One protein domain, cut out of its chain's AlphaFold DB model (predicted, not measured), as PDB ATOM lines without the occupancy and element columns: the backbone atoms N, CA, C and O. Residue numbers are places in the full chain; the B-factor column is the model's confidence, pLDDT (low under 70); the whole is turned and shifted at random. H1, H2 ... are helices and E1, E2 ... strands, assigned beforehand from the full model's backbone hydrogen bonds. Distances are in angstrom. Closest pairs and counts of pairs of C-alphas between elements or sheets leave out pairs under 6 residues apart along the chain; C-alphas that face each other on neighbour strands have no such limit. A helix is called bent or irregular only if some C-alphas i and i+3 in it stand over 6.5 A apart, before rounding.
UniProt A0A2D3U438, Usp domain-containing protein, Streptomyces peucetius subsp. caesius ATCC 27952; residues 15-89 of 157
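Overview. This is residues 15 to 89 of the 157 residues of the protein "Usp domain-containing protein" of Streptomyces peucetius subsp. caesius ATCC 27952 (UniProt A0A2D3U438). The strands E1 and E2 with the helix H1 packed on them make a small strand-helix-strand body, and the long bent helix H3 runs past this body as a second layer along most of the length of a rod. H3 packs on E2 and then on H1, while at one end the short helix H2 and the turn into H3 reach beyond the strands, and residues 55 to 60 stand free. The printed part has 75 residues with three named helices and two named strands, in the order E1, H1, E2, H2, H3; the sheet is E1 beside E2, parallel, and the class is mostly helix. The whole is loose, with a radius of gyration of the C-alphas of 14.5 A and spans of 50 by 20 by 17 A.

Along the chain. E1 is residues 15 to 18, 10.1 A long, and begins at C-alpha 15 at (227.177, 136.138, 161.312). H1 is residues 22 to 38, 24.5 A long. E2 is residues 42 to 46, 13.4 A long, and H2 is residues 50 to 53, 4.9 A long. H3 is residues 59 to 87, assigned as one helix by its hydrogen bonds, but bent: C-alphas 76 and 79 are 6.5 A apart. Its arms are H3a, residues 59 to 76, 25.5 A long, and H3b, residues 79 to 87, 13.3 A long, ending at C-alpha 87 at (239.889, 130.499, 146.660).

Arrangement. E1 and E2 are parallel neighbours at 31 degrees, with N 18 and O 45 at 2.8 A and N 45 and O 16 at 2.8 A, within hydrogen-bond range. E1, H1 and E2 form a strand-helix-strand unit, two parallel neighbour strands with a helix between them in the chain, and its crossover is right-handed. The closest C-alphas of E1 and H1 are those of Val 18 and Ala 24, 4.8 A apart; those of H1 and E2 are Ala 35 and Leu 42, 5.7 A. The closest C-alphas of E2 and H3a are those of Tyr 46 and Gly 69, 5.9 A apart. H1 and H3a are close but not clearly touching, Lys 25 and Thr 76 having the closest C-alphas at 6.6 A, with a steep tilt of 55 degrees. H1 touches H3b with residues 29 to 36 alone, closest at the C-alphas of Ala 32 and Leu 80, 6.5 A, at a shallow tilt of 30 degrees, the same way. H3a and H3b stand at a shallow tilt of 28 degrees. H2 and H3a are near each other, with 5 pairs of C-alphas within 10 A, and H2 is apart from H1. In H1 and H3a every O i to N i+4 pair is within hydrogen-bond range; in H3b 2 of 5 are, beside 2 of 6 O i to N i+3 pairs, and H2 is too short for an O i to N i+4 pair.

Size, cuts and confidence. The two C-alphas farthest apart are those of Leu 56 and Gly 89, 50.6 A. The printed part has no cut, and its links are tight. The mean pLDDT of the printed part is 72.1; residues 48 to 57, 59, 62, 66 and 81 to 89 are under 70.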
ATOM      1  N   VAL A  15     228.002 134.927 161.342       85.94
ATOM      2  CA  VAL A  15     227.177 136.138 161.312       85.94
ATOM      3  C   VAL A  15     228.057 137.351 161.576       85.94
ATOM      4  O   VAL A  15     228.840 137.344 162.525       85.94
ATOM      5  N   VAL A  16     227.914 138.396 160.763       87.06
ATOM      6  CA  VAL A  16     228.625 139.670 160.933       87.06
ATOM      7  C   VAL A  16     227.649 140.841 160.866       87.06
ATOM      8  O   VAL A  16     226.776 140.883 160.001       87.06
ATOM      9  N   GLY A  17     227.779 141.776 161.807       85.44
ATOM     10  CA  GLY A  17     227.045 143.038 161.809       85.44
ATOM     11  C   GLY A  17     227.843 144.127 161.098       85.44
ATOM     12  O   GLY A  17     229.047 144.241 161.327       85.44
ATOM     13  N   VAL A  18     227.185 144.924 160.261       84.56
ATOM     14  CA  VAL A  18     227.776 146.074 159.575       84.56
ATOM     15  C   VAL A  18     226.950 147.331 159.822       84.56
ATOM     16  O   VAL A  18     225.727 147.288 159.785       84.56
ATOM     17  N   ASP A  19     227.614 148.451 160.075       78.94
ATOM     18  CA  ASP A  19     227.001 149.768 160.306       78.94
ATOM     19  C   ASP A  19     227.417 150.804 159.244       78.94
ATOM     20  O   ASP A  19     226.956 151.942 159.252       78.94
ATOM     21  N   GLY A  20     228.277 150.401 158.303       74.94
ATOM     22  CA  GLY A  20     228.822 151.243 157.235       74.94
ATOM     23  C   GLY A  20     230.178 151.853 157.544       74.94
ATOM     24  O   GLY A  20     230.803 152.427 156.653       74.94
ATOM     25  N   SER A  21     230.681 151.674 158.764       77.00
ATOM     26  CA  SER A  21     232.039 152.069 159.114       77.00
ATOM     27  C   SER A  21     233.089 151.212 158.396       77.00
ATOM     28  O   SER A  21     232.871 150.044 158.064       77.00
ATOM     29  N   GLU A  22     234.288 151.764 158.217       74.12
ATOM     30  CA  GLU A  22     235.433 151.009 157.685       74.12
ATOM     31  C   GLU A  22     235.790 149.799 158.569       74.12
ATOM     32  O   GLU A  22     236.191 148.747 158.071       74.12
ATOM     33  N   HIS A  23     235.563 149.907 159.882       79.94
ATOM     34  CA  HIS A  23     235.749 148.803 160.826       79.94
ATOM     35  C   HIS A  23     234.764 147.658 160.554       79.94
ATOM     36  O   HIS A  23     235.161 146.490 160.551       79.94
ATOM     37  N   ALA A  24     233.499 147.980 160.271       79.19
ATOM     38  CA  ALA A  24     232.496 147.001 159.875       79.19
ATOM     39  C   ALA A  24     232.838 146.319 158.542       79.19
ATOM     40  O   ALA A  24     232.694 145.100 158.426       79.19
ATOM     41  N   LYS A  25     233.356 147.062 157.554       80.50
ATOM     42  CA  LYS A  25     233.812 146.481 156.277       80.50
ATOM     43  C   LYS A  25     234.963 145.491 156.481       80.50
ATOM     44  O   LYS A  25     234.926 144.383 155.947       80.50
ATOM     45  N   ALA A  26     235.954 145.847 157.299       81.62
ATOM     46  CA  ALA A  26     237.060 144.951 157.639       81.62
ATOM     47  C   ALA A  26     236.576 143.675 158.357       81.62
ATOM     48  O   ALA A  26     237.039 142.573 158.050       81.62
ATOM     49  N   ALA A  27     235.608 143.804 159.269       85.31
ATOM     50  CA  ALA A  27     234.990 142.662 159.937       85.31
ATOM     51  C   ALA A  27     234.233 141.751 158.954       85.31
ATOM     52  O   ALA A  27     234.341 140.528 159.054       85.31
ATOM     53  N   ALA A  28     233.517 142.322 157.980       84.25
ATOM     54  CA  ALA A  28     232.813 141.565 156.945       84.25
ATOM     55  C   ALA A  28     233.777 140.768 156.053       84.25
ATOM     56  O   ALA A  28     233.540 139.589 155.791       84.25
ATOM     57  N   LEU A  29     234.904 141.372 155.661       85.12
ATOM     58  CA  LEU A  29     235.957 140.692 154.898       85.12
ATOM     59  C   LEU A  29     236.559 139.515 155.675       85.12
ATOM     60  O   LEU A  29     236.732 138.427 155.122       85.12
ATOM     61  N   TRP A  30     236.844 139.706 156.965       86.94
ATOM     62  CA  TRP A  30     237.331 138.623 157.819       86.94
ATOM     63  C   TRP A  30     236.304 137.491 157.945       86.94
ATOM     64  O   TRP A  30     236.658 136.319 157.810       86.94
ATOM     65  N   ALA A  31     235.033 137.837 158.166       85.81
ATOM     66  CA  ALA A  31     233.955 136.869 158.326       85.81
ATOM     67  C   ALA A  31     233.728 136.050 157.048       85.81
ATOM     68  O   ALA A  31     233.517 134.843 157.134       85.81
ATOM     69  N   ALA A  32     233.840 136.674 155.874       85.62
ATOM     70  CA  ALA A  32     233.775 135.978 154.592       85.62
ATOM     71  C   ALA A  32     234.936 135.006 154.392       85.62
ATOM     72  O   ALA A  32     234.709 133.859 154.017       85.62
ATOM     73  N   ALA A  33     236.164 135.427 154.703       81.38
ATOM     74  CA  ALA A  33     237.318 134.537 154.636       81.38
ATOM     75  C   ALA A  33     237.167 133.346 155.597       81.38
ATOM     76  O   ALA A  33     237.527 132.226 155.254       81.38
ATOM     77  N   GLU A  34     236.624 133.562 156.795       83.88
ATOM     78  CA  GLU A  34     236.383 132.473 157.741       83.88
ATOM     79  C   GLU A  34     235.237 131.547 157.305       83.88
ATOM     80  O   GLU A  34     235.310 130.334 157.507       83.88
ATOM     81  N   ALA A  35     234.193 132.096 156.684       84.12
ATOM     82  CA  ALA A  35     233.066 131.323 156.171       84.12
ATOM     83  C   ALA A  35     233.529 130.390 155.049       84.12
ATOM     84  O   ALA A  35     233.202 129.203 155.055       84.12
ATOM     85  N   ASP A  36     234.383 130.904 154.165       82.12
ATOM     86  CA  ASP A  36     235.017 130.145 153.093       82.12
ATOM     87  C   ASP A  36     235.933 129.040 153.647       82.12
ATOM     88  O   ASP A  36     235.716 127.861 153.363       82.12
ATOM     89  N   ARG A  37     236.855 129.379 154.564       77.88
ATOM     90  CA  ARG A  37     237.752 128.399 155.214       77.88
ATOM     91  C   ARG A  37     237.010 127.255 155.898       77.88
ATOM     92  O   ARG A  37     237.491 126.123 155.909       77.88
ATOM     93  N   ARG A  38     235.866 127.546 156.524       81.06
ATOM     94  CA  ARG A  38     235.076 126.555 157.270       81.06
ATOM     95  C   ARG A  38     234.021 125.854 156.413       81.06
ATOM     96  O   ARG A  38     233.357 124.949 156.924       81.06
ATOM     97  N   GLY A  39     233.846 126.267 155.155       79.19
ATOM     98  CA  GLY A  39     232.778 125.784 154.280       79.19
ATOM     99  C   GLY A  39     231.389 126.054 154.860       79.19
ATOM    100  O   GLY A  39     230.526 125.178 154.839       79.19
ATOM    101  N   ARG A  40     231.188 127.231 155.463       85.56
ATOM    102  CA  ARG A  40     229.952 127.604 156.158       85.56
ATOM    103  C   ARG A  40     229.286 128.822 155.531       85.56
ATOM    104  O   ARG A  40     229.973 129.663 154.961       85.56
ATOM    105  N   PRO A  41     227.957 128.947 155.651       82.31
ATOM    106  CA  PRO A  41     227.260 130.133 155.177       82.31
ATOM    107  C   PRO A  41     227.663 131.376 155.984       82.31
ATOM    108  O   PRO A  41     227.848 131.313 157.204       82.31
ATOM    109  N   LEU A  42     227.768 132.510 155.288       83.50
ATOM    110  CA  LEU A  42     227.921 133.840 155.875       83.50
ATOM    111  C   LEU A  42     226.573 134.565 155.850       83.50
ATOM    112  O   LEU A  42     225.906 134.605 154.819       83.50
ATOM    113  N   ARG A  43     226.202 135.200 156.962       85.19
ATOM    114  CA  ARG A  43     225.046 136.095 157.053       85.19
ATOM    115  C   ARG A  43     225.486 137.480 157.514       85.19
ATOM    116  O   ARG A  43     226.070 137.624 158.586       85.19
ATOM    117  N   ILE A  44     225.172 138.495 156.717       82.81
ATOM    118  CA  ILE A  44     225.495 139.895 157.006       82.81
ATOM    119  C   ILE A  44     224.229 140.593 157.499       82.81
ATOM    120  O   ILE A  44     223.169 140.461 156.890       82.81
ATOM    121  N   LEU A  45     224.331 141.311 158.613       85.50
ATOM    122  CA  LEU A  45     223.238 142.066 159.218       85.50
ATOM    123  C   LEU A  45     223.604 143.545 159.245       85.50
ATOM    124  O   LEU A  45     224.694 143.887 159.689       85.50
ATOM    125  N   TYR A  46     222.701 144.424 158.815       81.56
ATOM    126  CA  TYR A  46     222.900 145.863 158.955       81.56
ATOM    127  C   TYR A  46     222.348 146.358 160.296       81.56
ATOM    128  O   TYR A  46     221.186 146.104 160.618       81.56
ATOM    129  N   GLY A  47     223.179 147.055 161.068       78.69
ATOM    130  CA  GLY A  47     222.789 147.739 162.295       78.69
ATOM    131  C   GLY A  47     222.900 149.244 162.105       78.69
ATOM    132  O   GLY A  47     224.004 149.773 162.038       78.69
ATOM    133  N   ALA A  48     221.765 149.934 162.041       68.06
ATOM    134  CA  ALA A  48     221.744 151.382 162.193       68.06
ATOM    135  C   ALA A  48     221.697 151.714 163.689       68.06
ATOM    136  O   ALA A  48     221.006 151.017 164.436       68.06
ATOM    137  N   ASP A  49     222.389 152.773 164.123       66.62
ATOM    138  CA  ASP A  49     222.236 153.328 165.475       66.62
ATOM    139  C   ASP A  49     220.834 153.942 165.617       66.62
ATOM    140  O   ASP A  49     220.602 155.146 165.484       66.62
ATOM    141  N   LEU A  50     219.859 153.057 165.804       59.97
ATOM    142  CA  LEU A  50     218.467 153.408 165.995       59.97
ATOM    143  C   LEU A  50     218.267 153.991 167.397       59.97
ATOM    144  O   LEU A  50     217.358 154.790 167.578       59.97
ATOM    145  N   ASP A  51     219.129 153.706 168.375       55.28
ATOM    146  CA  ASP A  51     218.994 154.240 169.739       55.28
ATOM    147  C   ASP A  51     218.914 155.776 169.755       55.28
ATOM    148  O   ASP A  51     218.155 156.360 170.536       55.28
ATOM    149  N   ARG A  52     219.614 156.447 168.829       52.88
ATOM    150  CA  ARG A  52     219.562 157.909 168.683       52.88
ATOM    151  C   ARG A  52     218.371 158.421 167.866       52.88
ATOM    152  O   ARG A  52     217.940 159.552 168.078       52.88
ATOM    153  N   LEU A  53     217.844 157.613 166.948       53.75
ATOM    154  CA  LEU A  53     216.841 158.023 165.956       53.75
ATOM    155  C   LEU A  53     215.413 157.589 166.327       53.75
ATOM    156  O   LEU A  53     214.471 158.347 166.116       53.75
ATOM    157  N   THR A  54     215.222 156.421 166.947       54.31
ATOM    158  CA  THR A  54     213.887 155.824 167.165       54.31
ATOM    159  C   THR A  54     212.989 156.629 168.103       54.31
ATOM    160  O   THR A  54     211.773 156.498 168.028       54.31
ATOM    161  N   ARG A  55     213.542 157.489 168.971       56.81
ATOM    162  CA  ARG A  55     212.717 158.356 169.834       56.81
ATOM    163  C   ARG A  55     211.949 159.433 169.061       56.81
ATOM    164  O   ARG A  55     211.009 159.989 169.615       56.81
ATOM    165  N   LEU A  56     212.361 159.746 167.830       54.59
ATOM    166  CA  LEU A  56     211.838 160.871 167.042       54.59
ATOM    167  C   LEU A  56     211.612 160.533 165.556       54.59
ATOM    168  O   LEU A  56     211.151 161.388 164.806       54.59
ATOM    169  N   ALA A  57     211.955 159.323 165.107       64.38
ATOM    170  CA  ALA A  57     211.892 158.956 163.696       64.38
ATOM    171  C   ALA A  57     210.451 158.679 163.240       64.38
ATOM    172  O   ALA A  57     209.727 157.890 163.851       64.38
ATOM    173  N   SER A  58     210.061 159.294 162.123       72.94
ATOM    174  CA  SER A  58     208.846 158.934 161.395       72.94
ATOM    175  C   SER A  58     209.023 157.583 160.685       72.94
ATOM    176  O   SER A  58     210.143 157.099 160.495       72.94
ATOM    177  N   MET A  59     207.917 156.978 160.239       67.88
ATOM    178  CA  MET A  59     207.962 155.765 159.406       67.88
ATOM    179  C   MET A  59     208.767 155.977 158.114       67.88
ATOM    180  O   MET A  59     209.468 155.071 157.676       67.88
ATOM    181  N   GLU A  60     208.727 157.184 157.549       75.44
ATOM    182  CA  GLU A  60     209.515 157.559 156.371       75.44
ATOM    183  C   GLU A  60     211.023 157.512 156.655       75.44
ATOM    184  O   GLU A  60     211.783 156.928 155.885       75.44
ATOM    185  N   THR A  61     211.464 158.038 157.802       70.50
ATOM    186  CA  THR A  61     212.872 157.972 158.220       70.50
ATOM    187  C   THR A  61     213.333 156.530 158.437       70.50
ATOM    188  O   THR A  61     214.449 156.172 158.067       70.50
ATOM    189  N   ILE A  62     212.480 155.673 159.006       66.75
ATOM    190  CA  ILE A  62     212.789 154.247 159.187       66.75
ATOM    191  C   ILE A  62     212.992 153.562 157.831       66.75
ATOM    192  O   ILE A  62     213.933 152.783 157.672       66.75
ATOM    193  N   GLU A  63     212.148 153.865 156.846       72.81
ATOM    194  CA  GLU A  63     212.258 153.289 155.506       72.81
ATOM    195  C   GLU A  63     213.515 153.789 154.773       72.81
ATOM    196  O   GLU A  63     214.229 152.993 154.166       72.81
ATOM    197  N   GLN A  64     213.869 155.068 154.925       70.38
ATOM    198  CA  GLN A  64     215.126 155.621 154.405       70.38
ATOM    199  C   GLN A  64     216.358 154.937 155.014       70.38
ATOM    200  O   GLN A  64     217.295 154.596 154.294       70.38
ATOM    201  N   ILE A  65     216.351 154.681 156.327       71.50
ATOM    202  CA  ILE A  65     217.431 153.949 157.009       71.50
ATOM    203  C   ILE A  65     217.522 152.509 156.491       71.50
ATOM    204  O   ILE A  65     218.621 151.994 156.280       71.50
ATOM    205  N   ARG A  66     216.381 151.849 156.258       69.94
ATOM    206  CA  ARG A  66     216.344 150.497 155.680       69.94
ATOM    207  C   ARG A  66     216.898 150.470 154.262       69.94
ATOM    208  O   ARG A  66     217.663 149.561 153.942       69.94
ATOM    209  N   GLU A  67     216.539 151.444 153.431       72.25
ATOM    210  CA  GLU A  67     217.037 151.540 152.058       72.25
ATOM    211  C   GLU A  67     218.546 151.801 152.035       72.25
ATOM    212  O   GLU A  67     219.284 151.078 151.368       72.25
ATOM    213  N   ALA A  68     219.024 152.757 152.837       71.88
ATOM    214  CA  ALA A  68     220.452 153.033 152.986       71.88
ATOM    215  C   ALA A  68     221.220 151.789 153.465       71.88
ATOM    216  O   ALA A  68     222.270 151.448 152.918       71.88
ATOM    217  N   GLY A  69     220.654 151.057 154.429       74.38
ATOM    218  CA  GLY A  69     221.179 149.774 154.881       74.38
ATOM    219  C   GLY A  69     221.251 148.728 153.771       74.38
ATOM    220  O   GLY A  69     222.246 148.015 153.661       74.38
ATOM    221  N   ARG A  70     220.232 148.647 152.906       74.38
ATOM    222  CA  ARG A  70     220.205 147.715 151.768       74.38
ATOM    223  C   ARG A  70     221.300 148.031 150.752       74.38
ATOM    224  O   ARG A  70     222.006 147.117 150.328       74.38
ATOM    225  N   VAL A  71     221.462 149.303 150.390       76.50
ATOM    226  CA  VAL A  71     222.522 149.751 149.473       76.50
ATOM    227  C   VAL A  71     223.894 149.399 150.040       76.50
ATOM    228  O   VAL A  71     224.703 148.771 149.360       76.50
ATOM    229  N   LEU A  72     224.120 149.702 151.316       75.62
ATOM    230  CA  LEU A  72     225.380 149.405 151.982       75.62
ATOM    231  C   LEU A  72     225.665 147.896 152.064       75.62
ATOM    232  O   LEU A  72     226.808 147.468 151.886       75.62
ATOM    233  N   LEU A  73     224.644 147.071 152.321       78.62
ATOM    234  CA  LEU A  73     224.785 145.614 152.317       78.62
ATOM    235  C   LEU A  73     225.220 145.105 150.943       78.62
ATOM    236  O   LEU A  73     226.123 144.275 150.871       78.62
ATOM    237  N   LEU A  74     224.635 145.627 149.861       76.69
ATOM    238  CA  LEU A  74     225.030 145.274 148.496       76.69
ATOM    239  C   LEU A  74     226.471 145.699 148.196       76.69
ATOM    240  O   LEU A  74     227.242 144.917 147.646       76.69
ATOM    241  N   GLU A  75     226.863 146.912 148.584       78.19
ATOM    242  CA  GLU A  75     228.240 147.391 148.414       78.19
ATOM    243  C   GLU A  75     229.250 146.562 149.202       78.19
ATOM    244  O   GLU A  75     230.337 146.277 148.704       78.19
ATOM    245  N   THR A  76     228.878 146.134 150.406       76.12
ATOM    246  CA  THR A  76     229.731 145.299 151.253       76.12
ATOM    247  C   THR A  76     229.802 143.862 150.739       76.12
ATOM    248  O   THR A  76     230.850 143.236 150.860       76.12
ATOM    249  N   ALA A  77     228.723 143.338 150.149       75.00
ATOM    250  CA  ALA A  77     228.661 141.979 149.613       75.00
ATOM    251  C   ALA A  77     229.423 141.821 148.288       75.00
ATOM    252  O   ALA A  77     230.092 140.808 148.093       75.00
ATOM    253  N   ARG A  78     229.398 142.837 147.412       74.31
ATOM    254  CA  ARG A  78     230.046 142.802 146.086       74.31
ATOM    255  C   ARG A  78     231.507 142.311 146.123       74.31
ATOM    256  O   ARG A  78     231.837 141.398 145.370       74.31
ATOM    257  N   PRO A  79     232.401 142.829 146.989       73.38
ATOM    258  CA  PRO A  79     233.766 142.308 147.088       73.38
ATOM    259  C   PRO A  79     233.859 140.855 147.580       73.38
ATOM    260  O   PRO A  79     234.812 140.152 147.241       73.38
ATOM    261  N   LEU A  80     232.896 140.398 148.387       72.38
ATOM    262  CA  LEU A  80     232.897 139.057 148.980       72.38
ATOM    263  C   LEU A  80     232.567 137.987 147.935       72.38
ATOM    264  O   LEU A  80     233.204 136.933 147.928       72.38
ATOM    265  N   ASP A  81     231.658 138.296 147.008       65.12
ATOM    266  CA  ASP A  81     231.294 137.409 145.897       65.12
ATOM    267  C   ASP A  81     232.499 137.129 144.982       65.12
ATOM    268  O   ASP A  81     232.745 135.993 144.570       65.12
ATOM    269  N   HIS A  82     233.313 138.155 144.722       54.16
ATOM    270  CA  HIS A  82     234.505 138.050 143.878       54.16
ATOM    271  C   HIS A  82     235.670 137.334 144.590       54.16
ATOM    272  O   HIS A  82     236.468 136.646 143.947       54.16
ATOM    273  N   GLY A  83     235.781 137.478 145.915       50.62
ATOM    274  CA  GLY A  83     236.833 136.852 146.722       50.62
ATOM    275  C   GLY A  83     236.610 135.360 146.989       50.62
ATOM    276  O   GLY A  83     237.574 134.590 146.964       50.62
ATOM    277  N   ALA A  84     235.358 134.941 147.197       48.75
ATOM    278  CA  ALA A  84     234.997 133.545 147.474       48.75
ATOM    279  C   ALA A  84     235.145 132.630 146.242       48.75
ATOM    280  O   ALA A  84     235.471 131.450 146.366       48.75
ATOM    281  N   ALA A  85     234.966 133.165 145.027       40.78
ATOM    282  CA  ALA A  85     235.158 132.398 143.793       40.78
ATOM    283  C   ALA A  85     236.637 132.060 143.517       40.78
ATOM    284  O   ALA A  85     236.937 131.012 142.945       40.78
ATOM    285  N   ARG A  86     237.579 132.917 143.940       37.06
ATOM    286  CA  ARG A  86     239.011 132.757 143.628       37.06
ATOM    287  C   ARG A  86     239.739 131.732 144.507       37.06
ATOM    288  O   ARG A  86     240.785 131.245 144.090       37.06
ATOM    289  N   ARG A  87     239.217 131.402 145.696       41.75
ATOM    290  CA  ARG A  87     239.889 130.499 146.660       41.75
ATOM    291  C   ARG A  87     239.470 129.036 146.550       41.75
ATOM    292  O   ARG A  87     240.301 128.165 146.788       41.75
ATOM    293  N   ARG A  88     238.265 128.750 146.033       39.34
ATOM    294  CA  ARG A  88     237.854 127.372 145.688       39.34
ATOM    295  C   ARG A  88     238.788 126.680 144.688       39.34
ATOM    296  O   ARG A  88     238.833 125.461 144.676       39.34
ATOM    297  N   GLY A  89     239.528 127.432 143.869       35.22
ATOM    298  CA  GLY A  89     240.494 126.864 142.922       35.22
ATOM    299  C   GLY A  89     241.891 126.588 143.494       35.22
ATOM    300  O   GLY A  89     242.675 125.929 142.821       35.22
TER     301      GLY A  89